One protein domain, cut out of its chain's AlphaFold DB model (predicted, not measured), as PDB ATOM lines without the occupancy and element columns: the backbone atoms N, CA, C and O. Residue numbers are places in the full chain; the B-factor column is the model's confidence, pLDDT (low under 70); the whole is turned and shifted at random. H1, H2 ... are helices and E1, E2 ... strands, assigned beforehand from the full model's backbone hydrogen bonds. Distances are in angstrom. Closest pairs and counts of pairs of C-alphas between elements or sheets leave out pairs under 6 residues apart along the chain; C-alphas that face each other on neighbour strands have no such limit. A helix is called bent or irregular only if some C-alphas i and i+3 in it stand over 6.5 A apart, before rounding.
ATOM      1  N   TRP A  15     350.806 429.830 330.766       78.81
ATOM      2  CA  TRP A  15     351.016 428.861 331.840       78.81
ATOM      3  C   TRP A  15     352.240 429.204 332.695       78.81
ATOM      4  O   TRP A  15     352.177 429.080 333.918       78.81
ATOM      5  N   ASP A  16     353.305 429.732 332.084       80.31
ATOM      6  CA  ASP A  16     354.511 430.165 332.800       80.31
ATOM      7  C   ASP A  16     354.209 431.371 333.699       80.31
ATOM      8  O   ASP A  16     354.656 431.434 334.847       80.31
ATOM      9  N   HIS A  17     353.374 432.300 333.221       79.62
ATOM     10  CA  HIS A  17     352.904 433.429 334.026       79.62
ATOM     11  C   HIS A  17     352.048 432.995 335.204       79.62
ATOM     12  O   HIS A  17     352.256 433.466 336.325       79.62
ATOM     13  N   GLN A  18     351.092 432.097 334.963       82.88
ATOM     14  CA  GLN A  18     350.261 431.561 336.032       82.88
ATOM     15  C   GLN A  18     351.128 430.852 337.071       82.88
ATOM     16  O   GLN A  18     351.003 431.127 338.260       82.88
ATOM     17  N   PHE A  19     352.058 430.004 336.640       86.06
ATOM     18  CA  PHE A  19     352.967 429.304 337.536       86.06
ATOM     19  C   PHE A  19     353.865 430.260 338.339       86.06
ATOM     20  O   PHE A  19     353.979 430.116 339.560       86.06
ATOM     21  N   SER A  20     354.447 431.272 337.690       82.94
ATOM     22  CA  SER A  20     355.258 432.304 338.347       82.94
ATOM     23  C   SER A  20     354.452 433.076 339.396       82.94
ATOM     24  O   SER A  20     354.901 433.246 340.534       82.94
ATOM     25  N   SER A  21     353.218 433.463 339.060       87.12
ATOM     26  CA  SER A  21     352.295 434.125 339.985       87.12
ATOM     27  C   SER A  21     351.957 433.234 341.185       87.12
ATOM     28  O   SER A  21     352.070 433.678 342.327       87.12
ATOM     29  N   GLN A  22     351.627 431.957 340.958       88.81
ATOM     30  CA  GLN A  22     351.306 431.001 342.027       88.81
ATOM     31  C   GLN A  22     352.500 430.732 342.951       88.81
ATOM     32  O   GLN A  22     352.338 430.682 344.169       88.81
ATOM     33  N   THR A  23     353.703 430.600 342.392       86.06
ATOM     34  CA  THR A  23     354.934 430.377 343.165       86.06
ATOM     35  C   THR A  23     355.296 431.613 343.987       86.06
ATOM     36  O   THR A  23     355.623 431.503 345.170       86.06
ATOM     37  N   SER A  24     355.168 432.803 343.394       87.06
ATOM     38  CA  SER A  24     355.395 434.079 344.080       87.06
ATOM     39  C   SER A  24     354.383 434.303 345.203       87.06
ATOM     40  O   SER A  24     354.765 434.707 346.300       87.06
ATOM     41  N   LEU A  25     353.108 433.972 344.966       89.50
ATOM     42  CA  LEU A  25     352.051 434.052 345.969       89.50
ATOM     43  C   LEU A  25     352.299 433.080 347.124       89.50
ATOM     44  O   LEU A  25     352.223 433.494 348.278       89.50
ATOM     45  N   LEU A  26     352.649 431.821 346.832       88.56
ATOM     46  CA  LEU A  26     353.014 430.849 347.864       88.56
ATOM     47  C   LEU A  26     354.181 431.372 348.709       88.56
ATOM     48  O   LEU A  26     354.135 431.290 349.934       88.56
ATOM     49  N   ASN A  27     355.207 431.943 348.073       86.19
ATOM     50  CA  ASN A  27     356.349 432.514 348.780       86.19
ATOM     51  C   ASN A  27     355.944 433.719 349.648       86.19
ATOM     52  O   ASN A  27     356.360 433.814 350.802       86.19
ATOM     53  N   ALA A  28     355.102 434.621 349.140       88.06
ATOM     54  CA  ALA A  28     354.599 435.759 349.907       88.06
ATOM     55  C   ALA A  28     353.759 435.309 351.116       88.06
ATOM     56  O   ALA A  28     353.951 435.811 352.222       88.06
ATOM     57  N   GLN A  29     352.882 434.318 350.933       88.88
ATOM     58  CA  GLN A  29     352.050 433.752 351.999       88.88
ATOM     59  C   GLN A  29     352.886 433.003 353.047       88.88
ATOM     60  O   GLN A  29     352.679 433.167 354.246       88.88
ATOM     61  N   ALA A  30     353.890 432.233 352.620       86.19
ATOM     62  CA  ALA A  30     354.784 431.522 353.533       86.19
ATOM     63  C   ALA A  30     355.600 432.474 354.427       86.19
ATOM     64  O   ALA A  30     355.936 432.122 355.556       86.19
ATOM     65  N   ASN A  31     355.914 433.678 353.938       84.88
ATOM     66  CA  ASN A  31     356.699 434.676 354.672       84.88
ATOM     67  C   ASN A  31     355.844 435.748 355.370       84.88
ATOM     68  O   ASN A  31     356.390 436.582 356.092       84.88
ATOM     69  N   SER A  32     354.523 435.744 355.185       89.19
ATOM     70  CA  SER A  32     353.630 436.712 355.818       89.19
ATOM     71  C   SER A  32     353.244 436.254 357.229       89.19
ATOM     72  O   SER A  32     352.766 435.128 357.389       89.19
ATOM     73  N   PRO A  33     353.364 437.108 358.264       88.56
ATOM     74  CA  PRO A  33     353.038 436.733 359.642       88.56
ATOM     75  C   PRO A  33     351.573 436.303 359.819       88.56
ATOM     76  O   PRO A  33     351.280 435.493 360.692       88.56
ATOM     77  N   LEU A  34     350.667 436.791 358.964       90.75
ATOM     78  CA  LEU A  34     349.238 436.476 359.016       90.75
ATOM     79  C   LEU A  34     348.897 435.098 358.431       90.75
ATOM     80  O   LEU A  34     347.915 434.485 358.833       90.75
ATOM     81  N   THR A  35     349.681 434.611 357.464       90.62
ATOM     82  CA  THR A  35     349.347 433.393 356.692       90.62
ATOM     83  C   THR A  35     350.369 432.269 356.839       90.62
ATOM     84  O   THR A  35     350.048 431.120 356.533       90.62
ATOM     85  N   ARG A  36     351.553 432.547 357.401       88.88
ATOM     86  CA  ARG A  36     352.627 431.568 357.614       88.88
ATOM     87  C   ARG A  36     352.146 430.306 358.324       88.88
ATOM     88  O   ARG A  36     352.382 429.215 357.820       88.88
ATOM     89  N   ASN A  37     351.430 430.440 359.441       89.81
ATOM     90  CA  ASN A  37     350.982 429.285 360.230       89.81
ATOM     91  C   ASN A  37     350.020 428.378 359.436       89.81
ATOM     92  O   ASN A  37     350.027 427.160 359.602       89.81
ATOM     93  N   ILE A  38     349.215 428.961 358.539       90.75
ATOM     94  CA  ILE A  38     348.317 428.205 357.654       90.75
ATOM     95  C   ILE A  38     349.141 427.435 356.619       90.75
ATOM     96  O   ILE A  38     348.903 426.248 356.405       90.75
ATOM     97  N   ILE A  39     350.139 428.076 356.004       89.88
ATOM     98  CA  ILE A  39     351.037 427.416 355.048       89.88
ATOM     99  C   ILE A  39     351.826 426.286 355.723       89.88
ATOM    100  O   ILE A  39     351.890 425.181 355.185       89.88
ATOM    101  N   GLU A  40     352.355 426.520 356.925       89.56
ATOM    102  CA  GLU A  40     353.019 425.503 357.748       89.56
ATOM    103  C   GLU A  40     352.105 424.303 358.016       89.56
ATOM    104  O   GLU A  40     352.503 423.159 357.779       89.56
ATOM    105  N   TYR A  41     350.857 424.550 358.426       90.50
ATOM    106  CA  TYR A  41     349.857 423.502 358.617       90.50
ATOM    107  C   TYR A  41     349.585 422.717 357.328       90.50
ATOM    108  O   TYR A  41     349.545 421.489 357.353       90.50
ATOM    109  N   LEU A  42     349.432 423.394 356.187       91.00
ATOM    110  CA  LEU A  42     349.175 422.729 354.906       91.00
ATOM    111  C   LEU A  42     350.352 421.850 354.465       91.00
ATOM    112  O   LEU A  42     350.145 420.757 353.928       91.00
ATOM    113  N   ILE A  43     351.583 422.291 354.718       90.12
ATOM    114  CA  ILE A  43     352.795 421.514 354.443       90.12
ATOM    115  C   ILE A  43     352.843 420.282 355.351       90.12
ATOM    116  O   ILE A  43     353.023 419.172 354.851       90.12
ATOM    117  N   LEU A  44     352.594 420.451 356.652       89.88
ATOM    118  CA  LEU A  44     352.510 419.366 357.635       89.88
ATOM    119  C   LEU A  44     351.437 418.336 357.288       89.88
ATOM    120  O   LEU A  44     351.669 417.124 357.326       89.88
ATOM    121  N   TYR A  45     350.256 418.820 356.920       92.06
ATOM    122  CA  TYR A  45     349.149 417.991 356.480       92.06
ATOM    123  C   TYR A  45     349.555 417.155 355.263       92.06
ATOM    124  O   TYR A  45     349.376 415.936 355.260       92.06
ATOM    125  N   SER A  46     350.173 417.785 354.262       92.06
ATOM    126  CA  SER A  46     350.613 417.110 353.035       92.06
ATOM    127  C   SER A  46     351.724 416.088 353.308       92.06
ATOM    128  O   SER A  46     351.679 414.964 352.812       92.06
ATOM    129  N   GLN A  47     352.678 416.417 354.176       90.31
ATOM    130  CA  GLN A  47     353.725 415.502 354.632       90.31
ATOM    131  C   GLN A  47     353.168 414.277 355.363       90.31
ATOM    132  O   GLN A  47     353.547 413.145 355.058       90.31
ATOM    133  N   SER A  48     352.214 414.471 356.275       90.44
ATOM    134  CA  SER A  48     351.518 413.370 356.946       90.44
ATOM    135  C   SER A  48     350.727 412.518 355.952       90.44
ATOM    136  O   SER A  48     350.727 411.284 356.033       90.44
ATOM    137  N   ARG A  49     350.065 413.151 354.981       92.38
ATOM    138  CA  ARG A  49     349.241 412.492 353.960       92.38
ATOM    139  C   ARG A  49     350.068 411.629 353.011       92.38
ATOM    140  O   ARG A  49     349.707 410.474 352.792       92.38
ATOM    141  N   LEU A  50     351.175 412.166 352.503       91.88
ATOM    142  CA  LEU A  50     352.121 411.468 351.628       91.88
ATOM    143  C   LEU A  50     353.104 410.575 352.396       91.88
ATOM    144  O   LEU A  50     353.820 409.792 351.781       91.88
ATOM    145  N   TRP A  51     353.121 410.668 353.729       92.50
ATOM    146  CA  TRP A  51     354.048 409.955 354.607       92.50
ATOM    147  C   TRP A  51     355.510 410.234 354.245       92.50
ATOM    148  O   TRP A  51     356.269 409.352 353.840       92.50
ATOM    149  N   THR A  52     355.881 411.509 354.327       90.56
ATOM    150  CA  THR A  52     357.212 412.022 353.991       90.56
ATOM    151  C   THR A  52     357.608 413.162 354.921       90.56
ATOM    152  O   THR A  52     356.743 413.860 355.439       90.56
ATOM    153  N   ASN A  53     358.908 413.362 355.146       87.62
ATOM    154  CA  ASN A  53     359.440 414.536 355.850       87.62
ATOM    155  C   ASN A  53     359.863 415.652 354.882       87.62
ATOM    156  O   ASN A  53     360.103 416.777 355.315       87.62
ATOM    157  N   ASP A  54     359.943 415.342 353.589       87.00
ATOM    158  CA  ASP A  54     360.318 416.268 352.533       87.00
ATOM    159  C   ASP A  54     359.391 416.062 351.333       87.00
ATOM    160  O   ASP A  54     359.575 415.199 350.466       87.00
ATOM    161  N   ILE A  55     358.332 416.866 351.316       88.56
ATOM    162  CA  ILE A  55     357.345 416.889 350.241       88.56
ATOM    163  C   ILE A  55     357.963 417.317 348.909       88.56
ATOM    164  O   ILE A  55     357.585 416.786 347.863       88.56
ATOM    165  N   PHE A  56     358.933 418.233 348.945       87.12
ATOM    166  CA  PHE A  56     359.580 418.739 347.747       87.12
ATOM    167  C   PHE A  56     360.427 417.631 347.115       87.12
ATOM    168  O   PHE A  56     360.257 417.319 345.942       87.12
ATOM    169  N   PHE A  57     361.218 416.914 347.916       85.94
ATOM    170  CA  PHE A  57     361.936 415.722 347.459       85.94
ATOM    171  C   PHE A  57     360.999 414.626 346.930       85.94
ATOM    172  O   PHE A  57     361.263 414.026 345.893       85.94
ATOM    173  N   THR A  58     359.888 414.358 347.620       88.38
ATOM    174  CA  THR A  58     358.974 413.258 347.251       88.38
ATOM    175  C   THR A  58     358.279 413.521 345.915       88.38
ATOM    176  O   THR A  58     358.151 412.616 345.095       88.38
ATOM    177  N   THR A  59     357.861 414.765 345.675       88.75
ATOM    178  CA  THR A  59     357.189 415.173 344.430       88.75
ATOM    179  C   THR A  59     358.125 415.217 343.224       88.75
ATOM    180  O   THR A  59     357.640 415.154 342.101       88.75
ATOM    181  N   LYS A  60     359.452 415.213 343.428       88.00
ATOM    182  CA  LYS A  60     360.458 415.136 342.352       88.00
ATOM    183  C   LYS A  60     360.344 413.874 341.499       88.00
ATOM    184  O   LYS A  60     360.740 413.867 340.341       88.00
ATOM    185  N   PHE A  61     359.831 412.791 342.077       86.44
ATOM    186  CA  PHE A  61     359.672 411.511 341.388       86.44
ATOM    187  C   PHE A  61     358.382 411.436 340.562       86.44
ATOM    188  O   PHE A  61     358.059 410.375 340.033       86.44
ATOM    189  N   LEU A  62     357.620 412.521 340.452       86.06
ATOM    190  CA  LEU A  62     356.479 412.612 339.549       86.06
ATOM    191  C   LEU A  62     356.868 413.385 338.296       86.06
ATOM    192  O   LEU A  62     357.436 414.467 338.384       86.06
ATOM    193  N   ASP A  63     356.509 412.833 337.139       82.62
ATOM    194  CA  ASP A  63     356.785 413.468 335.846       82.62
ATOM    195  C   ASP A  63     355.756 414.571 335.537       82.62
ATOM    196  O   ASP A  63     356.020 415.502 334.780       82.62
ATOM    197  N   SER A  64     354.560 414.471 336.126       84.81
ATOM    198  CA  SER A  64     353.477 415.427 335.928       84.81
ATOM    199  C   SER A  64     352.542 415.523 337.141       84.81
ATOM    200  O   SER A  64     352.468 414.594 337.957       84.81
ATOM    201  N   PRO A  65     351.803 416.644 337.271       86.00
ATOM    202  CA  PRO A  65     350.799 416.825 338.311       86.00
ATOM    203  C   PRO A  65     349.751 415.715 338.293       86.00
ATOM    204  O   PRO A  65     349.327 415.240 337.240       86.00
ATOM    205  N   SER A  66     349.265 415.339 339.471       87.75
ATOM    206  CA  SER A  66     348.284 414.270 339.625       87.75
ATOM    207  C   SER A  66     347.015 414.767 340.302       87.75
ATOM    208  O   SER A  66     347.062 415.495 341.293       87.75
ATOM    209  N   LYS A  67     345.858 414.265 339.853       86.94
ATOM    210  CA  LYS A  67     344.561 414.487 340.526       86.94
ATOM    211  C   LYS A  67     344.532 413.943 341.963       86.94
ATOM    212  O   LYS A  67     343.684 414.332 342.756       86.94
ATOM    213  N   LYS A  68     345.447 413.027 342.298       85.94
ATOM    214  CA  LYS A  68     345.611 412.452 343.644       85.94
ATOM    215  C   LYS A  68     346.270 413.432 344.623       85.94
ATOM    216  O   LYS A  68     346.114 413.296 345.842       85.94
ATOM    217  N   LEU A  69     347.023 414.393 344.093       88.69
ATOM    218  CA  LEU A  69     347.741 415.394 344.865       88.69
ATOM    219  C   LEU A  69     346.881 416.635 345.110       88.69
ATOM    220  O   LEU A  69     346.000 416.973 344.322       88.69
ATOM    221  N   ASN A  70     347.143 417.314 346.222       90.56
ATOM    222  CA  ASN A  70     346.544 418.611 346.500       90.56
ATOM    223  C   ASN A  70     347.254 419.719 345.699       90.56
ATOM    224  O   ASN A  70     348.243 419.487 345.004       90.56
ATOM    225  N   ARG A  71     346.740 420.949 345.784       89.25
ATOM    226  CA  ARG A  71     347.269 422.083 345.014       89.25
ATOM    227  C   ARG A  71     348.737 422.396 345.324       89.25
ATOM    228  O   ARG A  71     349.487 422.664 344.395       89.25
ATOM    229  N   ILE A  72     349.146 422.348 346.593       89.69
ATOM    230  CA  ILE A  72     350.527 422.649 347.010       89.69
ATOM    231  C   ILE A  72     351.484 421.546 346.551       89.69
ATOM    232  O   ILE A  72     352.539 421.829 345.997       89.69
ATOM    233  N   GLU A  73     351.098 420.286 346.725       91.94
ATOM    234  CA  GLU A  73     351.855 419.126 346.253       91.94
ATOM    235  C   GLU A  73     352.023 419.149 344.723       91.94
ATOM    236  O   GLU A  73     353.121 418.916 344.220       91.94
ATOM    237  N   ASN A  74     350.961 419.479 343.978       92.00
ATOM    238  CA  ASN A  74     351.033 419.653 342.526       92.00
ATOM    239  C   ASN A  74     351.903 420.847 342.129       92.00
ATOM    240  O   ASN A  74     352.650 420.746 341.162       92.00
ATOM    241  N   LEU A  75     351.854 421.952 342.876       90.69
ATOM    242  CA  LEU A  75     352.731 423.093 342.629       90.69
ATOM    243  C   LEU A  75     354.203 422.693 342.794       90.69
ATOM    244  O   LEU A  75     355.002 422.980 341.910       90.69
ATOM    245  N   PHE A  76     354.547 421.950 343.852       90.62
ATOM    246  CA  PHE A  76     355.901 421.417 344.032       90.62
ATOM    247  C   PHE A  76     356.314 420.451 342.918       90.62
ATOM    248  O   PHE A  76     357.446 420.530 342.454       90.62
ATOM    249  N   CYS A  77     355.403 419.602 342.431       90.50
ATOM    250  CA  CYS A  77     355.657 418.765 341.257       90.50
ATOM    251  C   CYS A  77     356.037 419.609 340.027       90.50
ATOM    252  O   CYS A  77     357.026 419.307 339.365       90.50
ATOM    253  N   ILE A  78     355.301 420.691 339.750       88.12
ATOM    254  CA  ILE A  78     355.577 421.580 338.609       88.12
ATOM    255  C   ILE A  78     356.903 422.322 338.799       88.12
ATOM    256  O   ILE A  78     357.659 422.464 337.844       88.12
ATOM    257  N   MET A  79     357.229 422.756 340.021       87.94
ATOM    258  CA  MET A  79     358.484 423.462 340.312       87.94
ATOM    259  C   MET A  79     359.736 422.690 339.878       87.94
ATOM    260  O   MET A  79     360.684 423.315 339.396       87.94
ATOM    261  N   HIS A  80     359.721 421.355 339.961       87.12
ATOM    262  CA  HIS A  80     360.828 420.521 339.476       87.12
ATOM    263  C   HIS A  80     361.056 420.653 337.970       87.12
ATOM    264  O   HIS A  80     362.207 420.698 337.537       87.12
ATOM    265  N   ASN A  81     359.988 420.795 337.177       83.94
ATOM    266  CA  ASN A  81     360.085 420.961 335.722       83.94
ATOM    267  C   ASN A  81     360.799 422.267 335.341       83.94
ATOM    268  O   ASN A  81     361.502 422.318 334.335       83.94
ATOM    269  N   TYR A  82     360.683 423.295 336.185       81.69
ATOM    270  CA  TYR A  82     361.362 424.585 336.023       81.69
ATOM    271  C   TYR A  82     362.706 424.662 336.762       81.69
ATOM    272  O   TYR A  82     363.308 425.733 336.817       81.69
ATOM    273  N   LYS A  83     363.192 423.549 337.335       80.44
ATOM    274  CA  LYS A  83     364.432 423.486 338.134       80.44
ATOM    275  C   LYS A  83     364.464 424.508 339.282       80.44
ATOM    276  O   LYS A  83     365.532 424.995 339.649       80.44
ATOM    277  N   LEU A  84     363.300 424.849 339.834       79.62
ATOM    278  CA  LEU A  84     363.210 425.719 341.001       79.62
ATOM    279  C   LEU A  84     363.421 424.892 342.259       79.62
ATOM    280  O   LEU A  84     362.829 423.831 342.387       79.62
ATOM    281  N   ASP A  85     364.191 425.409 343.210       77.56
ATOM    282  CA  ASP A  85     364.329 424.801 344.530       77.56
ATOM    283  C   ASP A  85     363.394 425.483 345.532       77.56
ATOM    284  O   ASP A  85     363.371 426.711 345.646       77.56
ATOM    285  N   PHE A  86     362.664 424.685 346.315       78.88
ATOM    286  CA  PHE A  86     361.889 425.183 347.450       78.88
ATOM    287  C   PHE A  86     362.508 424.716 348.765       78.88
ATOM    288  O   PHE A  86     362.737 423.524 348.976       78.88
ATOM    289  N   ARG A  87     362.768 425.658 349.677       76.69
ATOM    290  CA  ARG A  87     363.306 425.362 351.008       76.69
ATOM    291  C   ARG A  87     362.355 425.863 352.079       76.69
ATOM    292  O   ARG A  87     361.995 427.036 352.107       76.69
ATOM    293  N   PHE A  88     361.995 424.968 352.987       72.69
ATOM    294  CA  PHE A  88     361.240 425.319 354.179       72.69
ATOM    295  C   PHE A  88     362.173 425.973 355.207       72.69
ATOM    296  O   PHE A  88     363.304 425.525 355.409       72.69
ATOM    297  N   SER A  89     361.701 427.034 355.862       68.00
ATOM    298  CA  SER A  89     362.397 427.689 356.982       68.00
ATOM    299  C   SER A  89     362.411 426.824 358.248       68.00
ATOM    300  O   SER A  89     363.239 427.024 359.134       68.00
ATOM    301  N   PHE A  90     361.528 425.832 358.309       69.69
ATOM    302  CA  PHE A  90     361.427 424.832 359.362       69.69
ATOM    303  C   PHE A  90     361.880 423.463 358.845       69.69
ATOM    304  O   PHE A  90     361.707 423.117 357.677       69.69
ATOM    305  N   LYS A  91     362.459 422.658 359.739       63.22
ATOM    306  CA  LYS A  91     362.836 421.268 359.465       63.22
ATOM    307  C   LYS A  91     362.052 420.344 360.379       63.22
ATOM    308  O   LYS A  91     362.067 420.519 361.597       63.22
ATOM    309  N   PHE A  92     361.422 419.322 359.808       66.06
ATOM    310  CA  PHE A  92     360.786 418.275 360.600       66.06
ATOM    311  C   PHE A  92     361.812 417.223 360.978       66.06
ATOM    312  O   PHE A  92     362.176 416.350 360.183       66.06
ATOM    313  N   ASN A  93     362.274 417.318 362.221       61.78
ATOM    314  CA  ASN A  93     363.203 416.368 362.810       61.78
ATOM    315  C   ASN A  93     362.517 415.012 362.987       61.78
ATOM    316  O   ASN A  93     361.887 414.726 363.999       61.78
ATOM    317  N   THR A  94     362.660 414.156 361.986       66.00
ATOM    318  CA  THR A  94     362.222 412.763 362.031       66.00
ATOM    319  C   THR A  94     363.460 411.881 362.136       66.00
ATOM    320  O   THR A  94     364.419 412.017 361.377       66.00
ATOM    321  N   LYS A  95     363.476 410.978 363.118       63.91
ATOM    322  CA  LYS A  95     364.570 410.016 363.291       63.91
ATOM    323  C   LYS A  95     364.480 408.976 362.171       63.91
ATOM    324  O   LYS A  95     363.438 408.344 362.040       63.91
ATOM    325  N   GLY A  96     365.547 408.757 361.398       58.62
ATOM    326  CA  GLY A  96     365.634 407.557 360.550       58.62
ATOM    327  C   GLY A  96     366.182 407.703 359.129       58.62
ATOM    328  O   GLY A  96     366.386 406.667 358.497       58.62
ATOM    329  N   GLY A  97     366.502 408.900 358.628       66.75
ATOM    330  CA  GLY A  97     367.249 409.023 357.369       66.75
ATOM    331  C   GLY A  97     366.957 410.271 356.539       66.75
ATOM    332  O   GLY A  97     366.315 411.203 357.001       66.75
ATOM    333  N   ILE A  98     367.477 410.266 355.307       74.06
ATOM    334  CA  ILE A  98     367.349 411.352 354.315       74.06
ATOM    335  C   ILE A  98     366.345 410.983 353.210       74.06
ATOM    336  O   ILE A  98     365.805 411.867 352.562       74.06
ATOM    337  N   TYR A  99     366.069 409.688 353.012       84.62
ATOM    338  CA  TYR A  99     365.290 409.169 351.883       84.62
ATOM    339  C   TYR A  99     363.938 408.592 352.342       84.62
ATOM    340  O   TYR A  99     363.886 407.429 352.773       84.62
ATOM    341  N   PRO A 100     362.843 409.376 352.289       88.88
ATOM    342  CA  PRO A 100     361.489 408.907 352.568       88.88
ATOM    343  C   PRO A 100     361.110 407.756 351.662       88.88
ATOM    344  O   PRO A 100     361.262 407.837 350.443       88.88
ATOM    345  N   ILE A 101     360.562 406.695 352.242       90.81
ATOM    346  CA  ILE A 101     360.173 405.520 351.463       90.81
ATOM    347  C   ILE A 101     359.036 405.837 350.469       90.81
ATOM    348  O   ILE A 101     358.953 405.234 349.406       90.81
ATOM    349  N   SER A 102     358.192 406.824 350.784       90.69
ATOM    350  CA  SER A 102     357.074 407.289 349.953       90.69
ATOM    351  C   SER A 102     357.498 407.791 348.573       90.69
ATOM    352  O   SER A 102     356.751 407.605 347.614       90.69
ATOM    353  N   SER A 103     358.705 408.348 348.448       89.50
ATOM    354  CA  SER A 103     359.252 408.834 347.173       89.50
ATOM    355  C   SER A 103     359.332 407.734 346.109       89.50
ATOM    356  O   SER A 103     359.010 407.965 344.947       89.50
ATOM    357  N   TYR A 104     359.618 406.501 346.527       89.12
ATOM    358  CA  TYR A 104     359.700 405.335 345.646       89.12
ATOM    359  C   TYR A 104     358.333 404.741 345.292       89.12
ATOM    360  O   TYR A 104     358.244 403.886 344.417       89.12
ATOM    361  N   PHE A 105     357.259 405.179 345.955       90.25
ATOM    362  CA  PHE A 105     355.905 404.671 345.729       90.25
ATOM    363  C   PHE A 105     354.993 405.652 345.008       90.25
ATOM    364  O   PHE A 105     353.917 405.243 344.574       90.25
ATOM    365  N   ILE A 106     355.364 406.932 344.913       88.00
ATOM    366  CA  ILE A 106     354.443 408.006 344.518       88.00
ATOM    367  C   ILE A 106     353.855 407.824 343.108       88.00
ATOM    368  O   ILE A 106     352.736 408.260 342.846       88.00
ATOM    369  N   ARG A 107     354.561 407.097 342.231       86.44
ATOM    370  CA  ARG A 107     354.097 406.719 340.885       86.44
ATOM    371  C   ARG A 107     353.057 405.591 340.877       86.44
ATOM    372  O   ARG A 107     352.361 405.403 339.885       86.44
ATOM    373  N   SER A 108     352.931 404.823 341.959       88.62
ATOM    374  CA  SER A 108     352.026 403.675 342.019       88.62
ATOM    375  C   SER A 108     350.561 404.096 342.084       88.62
ATOM    376  O   SER A 108     350.159 404.973 342.854       88.62
ATOM    377  N   ASN A 109     349.703 403.367 341.368       88.12
ATOM    378  CA  ASN A 109     348.263 403.550 341.497       88.12
ATOM    379  C   ASN A 109     347.730 403.214 342.892       88.12
ATOM    380  O   ASN A 109     346.757 403.829 343.329       88.12
ATOM    381  N   GLN A 110     348.419 402.328 343.610       91.06
ATOM    382  CA  GLN A 110     348.086 401.894 344.963       91.06
ATOM    383  C   GLN A 110     348.794 402.716 346.055       91.06
ATOM    384  O   GLN A 110     348.759 402.334 347.224       91.06
ATOM    385  N   PHE A 111     349.411 403.856 345.711       91.50
ATOM    386  CA  PHE A 111     350.226 404.668 346.622       91.50
ATOM    387  C   PHE A 111     349.599 404.880 348.010       91.50
ATOM    388  O   PHE A 111     350.212 404.555 349.025       91.50
ATOM    389  N   PHE A 112     348.350 405.351 348.090       92.25
ATOM    390  CA  PHE A 112     347.712 405.603 349.388       92.25
ATOM    391  C   PHE A 112     347.397 404.325 350.180       92.25
ATOM    392  O   PHE A 112     347.378 404.361 351.413       92.25
ATOM    393  N   ASN A 113     347.203 403.184 349.513       92.81
ATOM    394  CA  ASN A 113     347.072 401.890 350.188       92.81
ATOM    395  C   ASN A 113     348.417 401.463 350.787       92.81
ATOM    396  O   ASN A 113     348.470 401.001 351.931       92.81
ATOM    397  N   PHE A 114     349.512 401.700 350.061       94.31
ATOM    398  CA  PHE A 114     350.864 401.481 350.573       94.31
ATOM    399  C   PHE A 114     351.142 402.385 351.773       94.31
ATOM    400  O   PHE A 114     351.549 401.878 352.813       94.31
ATOM    401  N   VAL A 115     350.813 403.679 351.694       93.62
ATOM    402  CA  VAL A 115     350.955 404.628 352.812       93.62
ATOM    403  C   VAL A 115     350.196 404.164 354.058       93.62
ATOM    404  O   VAL A 115     350.768 404.159 355.147       93.62
ATOM    405  N   LYS A 116     348.940 403.713 353.931       92.56
ATOM    406  CA  LYS A 116     348.174 403.165 355.071       92.56
ATOM    407  C   LYS A 116     348.890 401.974 355.722       92.56
ATOM    408  O   LYS A 116     348.975 401.893 356.947       92.56
ATOM    409  N   SER A 117     349.430 401.067 354.907       92.12
ATOM    410  CA  SER A 117     350.188 399.902 355.378       92.12
ATOM    411  C   SER A 117     351.506 400.298 356.059       92.12
ATOM    412  O   SER A 117     351.824 399.780 357.130       92.12
ATOM    413  N   LEU A 118     352.241 401.250 355.480       91.94
ATOM    414  CA  LEU A 118     353.502 401.775 356.007       91.94
ATOM    415  C   LEU A 118     353.308 402.484 357.348       91.94
ATOM    416  O   LEU A 118     354.059 402.206 358.279       91.94
ATOM    417  N   LYS A 119     352.256 403.305 357.480       91.31
ATOM    418  CA  LYS A 119     351.856 403.949 358.743       91.31
ATOM    419  C   LYS A 119     351.638 402.928 359.855       91.31
ATOM    420  O   LYS A 119     352.217 403.052 360.925       91.31
ATOM    421  N   LYS A 120     350.873 401.868 359.576       89.88
ATOM    422  CA  LYS A 120     350.597 400.784 360.539       89.88
ATOM    423  C   LYS A 120     351.849 399.998 360.949       89.88
ATOM    424  O   LYS A 120     351.846 399.339 361.985       89.88
ATOM    425  N   LYS A 121     352.883 400.005 360.105       88.56
ATOM    426  CA  LYS A 121     354.160 399.320 360.334       88.56
ATOM    427  C   LYS A 121     355.272 400.268 360.789       88.56
ATOM    428  O   LYS A 121     356.387 399.801 360.979       88.56
ATOM    429  N   GLU A 122     354.983 401.562 360.938       89.12
ATOM    430  CA  GLU A 122     355.941 402.600 361.343       89.12
ATOM    431  C   GLU A 122     357.205 402.637 360.459       89.12
ATOM    432  O   GLU A 122     358.312 402.958 360.897       89.12
ATOM    433  N   ILE A 123     357.037 402.307 359.173       89.88
ATOM    434  CA  ILE A 123     358.102 402.377 358.169       89.88
ATOM    435  C   ILE A 123     357.985 403.722 357.465       89.88
ATOM    436  O   ILE A 123     357.011 403.968 356.758       89.88
ATOM    437  N   PHE A 124     358.976 404.583 357.646       90.31
ATOM    438  CA  PHE A 124     359.002 405.944 357.111       90.31
ATOM    439  C   PHE A 124     360.147 406.157 356.112       90.31
ATOM    440  O   PHE A 124     359.997 406.870 355.121       90.31
ATOM    441  N   TYR A 125     361.285 405.496 356.327       90.31
ATOM    442  CA  TYR A 125     362.506 405.681 355.551       90.31
ATOM    443  C   TYR A 125     362.920 404.423 354.804       90.31
ATOM    444  O   TYR A 125     362.835 403.315 355.339       90.31
ATOM    445  N   LEU A 126     363.494 404.606 353.612       88.69
ATOM    446  CA  LEU A 126     364.081 403.502 352.852       88.69
ATOM    447  C   LEU A 126     365.205 402.815 353.648       88.69
ATOM    448  O   LEU A 126     365.303 401.590 353.653       88.69
ATOM    449  N   LYS A 127     365.979 403.587 354.427       86.25
ATOM    450  CA  LYS A 127     367.059 403.084 355.296       86.25
ATOM    451  C   LYS A 127     366.625 401.957 356.245       86.25
ATOM    452  O   LYS A 127     367.428 401.092 356.584       86.25
ATOM    453  N   GLN A 128     365.365 401.940 356.682       87.69
ATOM    454  CA  GLN A 128     364.868 400.905 357.594       87.69
ATOM    455  C   GLN A 128     364.842 399.522 356.920       87.69
ATOM    456  O   GLN A 128     365.093 398.509 357.575       87.69
ATOM    457  N   ILE A 129     364.601 399.479 355.608       89.38
ATOM    458  CA  ILE A 129     364.365 398.247 354.847       89.38
ATOM    459  C   ILE A 129     365.524 397.847 353.927       89.38
ATOM    460  O   ILE A 129     365.430 396.820 353.266       89.38
ATOM    461  N   ILE A 130     366.616 398.605 353.905       87.75
ATOM    462  CA  ILE A 130     367.850 398.273 353.175       87.75
ATOM    463  C   ILE A 130     368.966 397.864 354.143       87.75
ATOM    464  O   ILE A 130     368.869 398.065 355.362       87.75
ATOM    465  N   THR A 131     370.018 397.260 353.606       84.69
ATOM    466  CA  THR A 131     371.249 396.920 354.321       84.69
ATOM    467  C   THR A 131     372.040 398.169 354.719       84.69
ATOM    468  O   THR A 131     371.813 399.271 354.222       84.69
ATOM    469  N   ALA A 132     372.948 398.018 355.686       78.62
ATOM    470  CA  ALA A 132     373.704 399.137 356.257       78.62
ATOM    471  C   ALA A 132     374.634 399.829 355.240       78.62
ATOM    472  O   ALA A 132     374.845 401.033 355.331       78.62
ATOM    473  N   ASP A 133     375.150 399.073 354.276       72.94
ATOM    474  CA  ASP A 133     375.946 399.558 353.142       72.94
ATOM    475  C   ASP A 133     375.107 400.300 352.086       72.94
ATOM    476  O   ASP A 133     375.665 400.950 351.212       72.94
ATOM    477  N   GLY A 134     373.773 400.236 352.171       79.25
ATOM    478  CA  GLY A 134     372.872 400.907 351.240       79.25
ATOM    479  C   GLY A 134     372.783 400.257 349.859       79.25
ATOM    480  O   GLY A 134     372.242 400.886 348.957       79.25
ATOM    481  N   LEU A 135     373.286 399.026 349.691       82.50
ATOM    482  CA  LEU A 135     373.374 398.347 348.389       82.50
ATOM    483  C   LEU A 135     372.253 397.333 348.136       82.50
ATOM    484  O   LEU A 135     371.917 397.047 346.983       82.50
ATOM    485  N   PHE A 136     371.676 396.763 349.194       86.31
ATOM    486  CA  PHE A 136     370.727 395.659 349.089       86.31
ATOM    487  C   PHE A 136     369.432 395.946 349.845       86.31
ATOM    488  O   PHE A 136     369.420 396.543 350.925       86.31
ATOM    489  N   LEU A 137     368.314 395.480 349.295       89.88
ATOM    490  CA  LEU A 137     367.039 395.444 350.001       89.88
ATOM    491  C   LEU A 137     367.030 394.255 350.971       89.88
ATOM    492  O   LEU A 137     367.313 393.125 350.575       89.88
ATOM    493  N   LYS A 138     366.653 394.483 352.232       90.06
ATOM    494  CA  LYS A 138     366.473 393.404 353.211       90.06
ATOM    495  C   LYS A 138     365.358 392.463 352.783       90.06
ATOM    496  O   LYS A 138     364.364 392.865 352.164       90.06
ATOM    497  N   THR A 139     365.475 391.200 353.178       90.06
ATOM    498  CA  THR A 139     364.392 390.237 352.957       90.06
ATOM    499  C   THR A 139     363.165 390.614 353.792       90.06
ATOM    500  O   THR A 139     363.275 391.207 354.868       90.06
ATOM    501  N   TRP A 140     361.959 390.235 353.353       90.25
ATOM    502  CA  TRP A 140     360.759 390.489 354.163       90.25
ATOM    503  C   TRP A 140     360.846 389.842 355.556       90.25
ATOM    504  O   TRP A 140     360.332 390.402 356.521       90.25
ATOM    505  N   LYS A 141     361.530 388.695 355.686       88.12
ATOM    506  CA  LYS A 141     361.766 388.034 356.980       88.12
ATOM    507  C   LYS A 141     362.593 388.916 357.922       88.12
ATOM    508  O   LYS A 141     362.199 389.086 359.074       88.12
ATOM    509  N   GLU A 142     363.673 389.518 357.428       89.81
ATOM    510  CA  GLU A 142     364.497 390.465 358.193       89.81
ATOM    511  C   GLU A 142     363.709 391.713 358.581       89.81
ATOM    512  O   GLU A 142     363.760 392.139 359.734       89.81
ATOM    513  N   ILE A 143     362.933 392.264 357.639       89.81
ATOM    514  CA  ILE A 143     362.103 393.442 357.899       89.81
ATOM    515  C   ILE A 143     361.091 393.136 358.999       89.81
ATOM    516  O   ILE A 143     361.028 393.830 360.009       89.81
ATOM    517  N   LYS A 144     360.356 392.032 358.853       88.44
ATOM    518  CA  LYS A 144     359.367 391.562 359.826       88.44
ATOM    519  C   LYS A 144     359.962 391.334 361.221       88.44
ATOM    520  O   LYS A 144     359.231 391.462 362.200       88.44
ATOM    521  N   GLY A 145     361.257 391.028 361.323       85.62
ATOM    522  CA  GLY A 145     361.959 390.818 362.589       85.62
ATOM    523  C   GLY A 145     361.945 392.037 363.518       85.62
ATOM    524  O   GLY A 145     361.729 391.865 364.719       85.62
ATOM    525  N   PHE A 146     362.102 393.248 362.968       84.38
ATOM    526  CA  PHE A 146     362.190 394.491 363.748       84.38
ATOM    527  C   PHE A 146     360.882 395.292 363.825       84.38
ATOM    528  O   PHE A 146     360.820 396.283 364.549       84.38
ATOM    529  N   LEU A 147     359.837 394.900 363.087       86.00
ATOM    530  CA  LEU A 147     358.548 395.592 363.134       86.00
ATOM    531  C   LEU A 147     357.826 395.351 364.463       86.00
ATOM    532  O   LEU A 147     357.756 394.219 364.949       86.00
ATOM    533  N   THR A 148     357.186 396.403 364.975       79.75
ATOM    534  CA  THR A 148     356.258 396.341 366.114       79.75
ATOM    535  C   THR A 148     355.063 395.440 365.790       79.75
ATOM    536  O   THR A 148     354.686 394.569 366.573       79.75
ATOM    537  N   ASN A 149     354.516 395.561 364.575       77.62
ATOM    538  CA  ASN A 149     353.411 394.734 364.097       77.62
ATOM    539  C   ASN A 149     353.862 393.625 363.128       77.62
ATOM    540  O   ASN A 149     353.976 393.826 361.910       77.62
ATOM    541  N   LYS A 150     354.031 392.416 363.675       78.69
ATOM    542  CA  LYS A 150     354.449 391.204 362.948       78.69
ATOM    543  C   LYS A 150     353.297 390.446 362.269       78.69
ATOM    544  O   LYS A 150     353.529 389.384 361.693       78.69
ATOM    545  N   LYS A 151     352.055 390.940 362.313       72.69
ATOM    546  CA  LYS A 151     350.909 390.243 361.703       72.69
ATOM    547  C   LYS A 151     350.878 390.412 360.176       72.69
ATOM    548  O   LYS A 151     351.262 391.458 359.640       72.69
ATOM    549  N   GLY A 152     350.368 389.380 359.501       73.44
ATOM    550  CA  GLY A 152     350.042 389.383 358.073       73.44
ATOM    551  C   GLY A 152     351.096 388.783 357.137       73.44
ATOM    552  O   GLY A 152     352.232 388.476 357.525       73.44
ATOM    553  N   CYS A 153     350.665 388.627 355.884       83.38
ATOM    554  CA  CYS A 153     351.470 388.201 354.744       83.38
ATOM    555  C   CYS A 153     352.433 389.308 354.285       83.38
ATOM    556  O   CYS A 153     352.398 390.438 354.778       83.38
ATOM    557  N   THR A 154     353.304 388.977 353.332       87.19
ATOM    558  CA  THR A 154     354.180 389.948 352.665       87.19
ATOM    559  C   THR A 154     353.347 391.070 352.029       87.19
ATOM    560  O   THR A 154     352.502 390.767 351.184       87.19
ATOM    561  N   PRO A 155     353.557 392.345 352.409       90.44
ATOM    562  CA  PRO A 155     352.798 393.464 351.866       90.44
ATOM    563  C   PRO A 155     353.022 393.658 350.367       90.44
ATOM    564  O   PRO A 155     354.131 393.466 349.869       90.44
ATOM    565  N   GLU A 156     351.995 394.137 349.667       92.25
ATOM    566  CA  GLU A 156     352.083 394.464 348.238       92.25
ATOM    567  C   GLU A 156     353.125 395.544 347.946       92.25
ATOM    568  O   GLU A 156     353.872 395.415 346.981       92.25
ATOM    569  N   TRP A 157     353.273 396.546 348.822       93.31
ATOM    570  CA  TRP A 157     354.305 397.574 348.656       93.31
ATOM    571  C   TRP A 157     355.718 396.977 348.606       93.31
ATOM    572  O   TRP A 157     356.580 397.497 347.906       93.31
ATOM    573  N   TYR A 158     355.974 395.869 349.312       92.62
ATOM    574  CA  TYR A 158     357.284 395.218 349.289       92.62
ATOM    575  C   TYR A 158     357.525 394.509 347.952       92.62
ATOM    576  O   TYR A 158     358.627 394.579 347.411       92.62
ATOM    577  N   LYS A 159     356.486 393.875 347.389       91.12
ATOM    578  CA  LYS A 159     356.539 393.294 346.038       91.12
ATOM    579  C   LYS A 159     356.774 394.382 344.989       91.12
ATOM    580  O   LYS A 159     357.686 394.249 344.184       91.12
ATOM    581  N   TYR A 160     356.049 395.496 345.098       91.88
ATOM    582  CA  TYR A 160     356.226 396.657 344.228       91.88
ATOM    583  C   TYR A 160     357.663 397.197 344.270       91.88
ATOM    584  O   TYR A 160     358.254 397.441 343.224       91.88
ATOM    585  N   LEU A 161     358.276 397.333 345.455       89.88
ATOM    586  CA  LEU A 161     359.696 397.703 345.535       89.88
ATOM    587  C   LEU A 161     360.583 396.678 344.827       89.88
ATOM    588  O   LEU A 161     361.451 397.054 344.045       89.88
ATOM    589  N   LYS A 162     360.352 395.383 345.063       88.94
ATOM    590  CA  LYS A 162     361.141 394.320 344.435       88.94
ATOM    591  C   LYS A 162     361.137 394.412 342.903       88.94
ATOM    592  O   LYS A 162     362.140 394.091 342.281       88.94
ATOM    593  N   GLU A 163     360.036 394.860 342.318       87.19
ATOM    594  CA  GLU A 163     359.881 395.011 340.869       87.19
ATOM    595  C   GLU A 163     360.476 396.321 340.326       87.19
ATOM    596  O   GLU A 163     360.949 396.341 339.197       87.19
ATOM    597  N   ASN A 164     360.479 397.405 341.115       85.06
ATOM    598  CA  ASN A 164     360.798 398.753 340.617       85.06
ATOM    599  C   ASN A 164     362.180 399.290 341.033       85.06
ATOM    600  O   ASN A 164     362.699 400.195 340.380       85.06
ATOM    601  N   ILE A 165     362.777 398.779 342.117       81.94
ATOM    602  CA  ILE A 165     364.047 399.303 342.663       81.94
ATOM    603  C   ILE A 165     365.192 398.282 342.692       81.94
ATOM    604  O   ILE A 165     366.264 398.595 343.198       81.94
ATOM    605  N   ILE A 166     364.995 397.064 342.176       84.00
ATOM    606  CA  ILE A 166     365.996 395.986 342.218       84.00
ATOM    607  C   ILE A 166     366.503 395.660 340.809       84.00
ATOM    608  O   ILE A 166     365.708 395.451 339.900       84.00
ATOM    609  N   LEU A 167     367.827 395.550 340.644       76.25
ATOM    610  CA  LEU A 167     368.471 395.123 339.389       76.25
ATOM    611  C   LEU A 167     368.361 393.617 339.157       76.25
ATOM    612  O   LEU A 167     368.163 393.164 338.036       76.25
ATOM    613  N   ASN A 168     368.547 392.833 340.220       73.44
ATOM    614  CA  ASN A 168     368.531 391.378 340.159       73.44
ATOM    615  C   ASN A 168     367.701 390.802 341.310       73.44
ATOM    616  O   ASN A 168     368.069 390.923 342.484       73.44
ATOM    617  N   GLN A 169     366.594 390.144 340.965       71.12
ATOM    618  CA  GLN A 169     365.645 389.574 341.922       71.12
ATOM    619  C   GLN A 169     366.248 388.484 342.819       71.12
ATOM    620  O   GLN A 169     365.710 388.259 343.908       71.12
ATOM    621  N   ASN A 170     367.342 387.845 342.387       74.31
ATOM    622  CA  ASN A 170     368.020 386.784 343.134       74.31
ATOM    623  C   ASN A 170     368.880 387.348 344.270       74.31
ATOM    624  O   ASN A 170     368.942 386.759 345.344       74.31
ATOM    625  N   ASN A 171     369.484 388.522 344.056       77.38
ATOM    626  CA  ASN A 171     370.442 389.108 344.996       77.38
ATOM    627  C   ASN A 171     369.894 390.338 345.733       77.38
ATOM    628  O   ASN A 171     370.594 390.883 346.575       77.38
ATOM    629  N   LEU A 172     368.674 390.796 345.415       83.75
ATOM    630  CA  LEU A 172     368.023 391.973 346.017       83.75
ATOM    631  C   LEU A 172     368.855 393.270 345.939       83.75
ATOM    632  O   LEU A 172     368.681 394.179 346.751       83.75
ATOM    633  N   ARG A 173     369.759 393.362 344.959       83.69
ATOM    634  CA  ARG A 173     370.626 394.528 344.753       83.69
ATOM    635  C   ARG A 173     369.823 395.702 344.204       83.69
ATOM    636  O   ARG A 173     369.123 395.535 343.205       83.69
ATOM    637  N   LEU A 174     369.962 396.871 344.824       84.31
ATOM    638  CA  LEU A 174     369.297 398.097 344.386       84.31
ATOM    639  C   LEU A 174     369.807 398.562 343.011       84.31
ATOM    640  O   LEU A 174     370.947 398.287 342.640       84.31
ATOM    641  N   ASN A 175     368.955 399.260 342.256       83.00
ATOM    642  CA  ASN A 175     369.287 399.870 340.956       83.00
ATOM    643  C   ASN A 175     369.879 401.276 341.038       83.00
ATOM    644  O   ASN A 175     370.198 401.867 340.010       83.00
TER     645      ASN A 175
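What this domain is: This is residues 15 to 175 of the 324 residues of an uncharacterized protein of Rhizophagus irregularis (UniProt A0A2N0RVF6). Short helices are strung along one long axis, with the long helix H1 across one end; H2 makes a corner with H1 and leads inward to the small helices H3 and H5 in the middle, and H4 fills the space between H1 and H3. Beyond H5 a looser group of H6, H7, H9 and H8 makes the other half, with the short strand E1 and the last printed residues at that end, while the long unnamed stretch of residues 82 to 100 runs back from H4 to H5. The printed part has 161 residues, with nine named helices, H1 to H9, followed along the chain by one named strand, E1, and its class is mostly helix. It is compact, with a radius of gyration of the C-alphas of 17.4 A, and elongated in outline, spanning 50 by 29 by 28 A.

How they stand to each other: H1, residues 15 to 31, and H2, residues 36 to 50, touch only at the corner by their link, with the C-alphas of Ala 30 and Arg 36 closest at 4.6 A. They run opposite ways at a steep tilt of 67 degrees, only just short of about perpendicular. H4, residues 71 to 81, is close to H1 but not clearly touching, with the C-alphas of Thr 23 and Leu 75 closest at 7.6 A. H3, residues 55 to 59, is the hub, touching three other helices. It only just touches H2, with 3 pairs of C-alphas within 8 A, the closest those of Gln 47 and Ile 55 at 5.9 A; H2 touches H3 with residues 43 to 47 alone. H3 touches H4, where the C-alphas of Thr 59 and Cys 77 are closest at 5.0 A. H3 also touches H5, residues 101 to 104, where the C-alphas of Thr 58 and Ser 103 are closest at 4.4 A. H6, residues 111 to 120, is close to H2 but not clearly touching, about perpendicular at 89 degrees, with the C-alphas of Leu 50 and Val 115 closest at 7.0 A. H7, residues 126 to 129, is close to H5 but not clearly touching, with the C-alphas of Ile 101 and Leu 126 closest at 4.6 A. H9, residues 156 to 164, is close to H6 but not clearly touching, at a steep tilt of 56 degrees, opposite ways, with the C-alphas of Phe 114 and Trp 157 closest at 5.5 A. H8, residues 140 to 146, is close to H7 but not clearly touching, with the C-alphas of Ile 129 and Ile 143 closest at 6.1 A. E1, residues 166 to 168, meets H9 only through their link; it pairs with no named strand, but has a short antiparallel pairing with residues 173 to 174. Among the pairs that are apart are H1 and H9, and H4 and H6. Every O i to N i+4 pair is within hydrogen-bond range in H1, H2, H3, H6 and H9, against 6 of 7 in H4 and 2 of 3 in H8; H5 and H7 are too short for such a pair.

Where its parts are: H1 begins at C-alpha 15 (351.016, 428.861, 331.840) and is 24.2 A long from first to last C-alpha. H2 is 21.0 A long and ends at C-alpha 50 (352.121, 411.468, 351.628). H4 measures 15.9 A, H6 14.5 A, H9 12.3 A and H8 10.5 A. H3, H5 and H7 are short helices. E1 ends at C-alpha 168 (368.531, 391.378, 340.159).

The domain as a whole: The two C-alphas farthest apart are those of Leu 34 and Asn 170, at 55.4 A. The printed part has no cut. The links from H3 to H4, of 11 residues, and from H4 to H5, of 19 residues, are long. The mean pLDDT of the printed part is 85.5, and residues 89 to 97 are under 70.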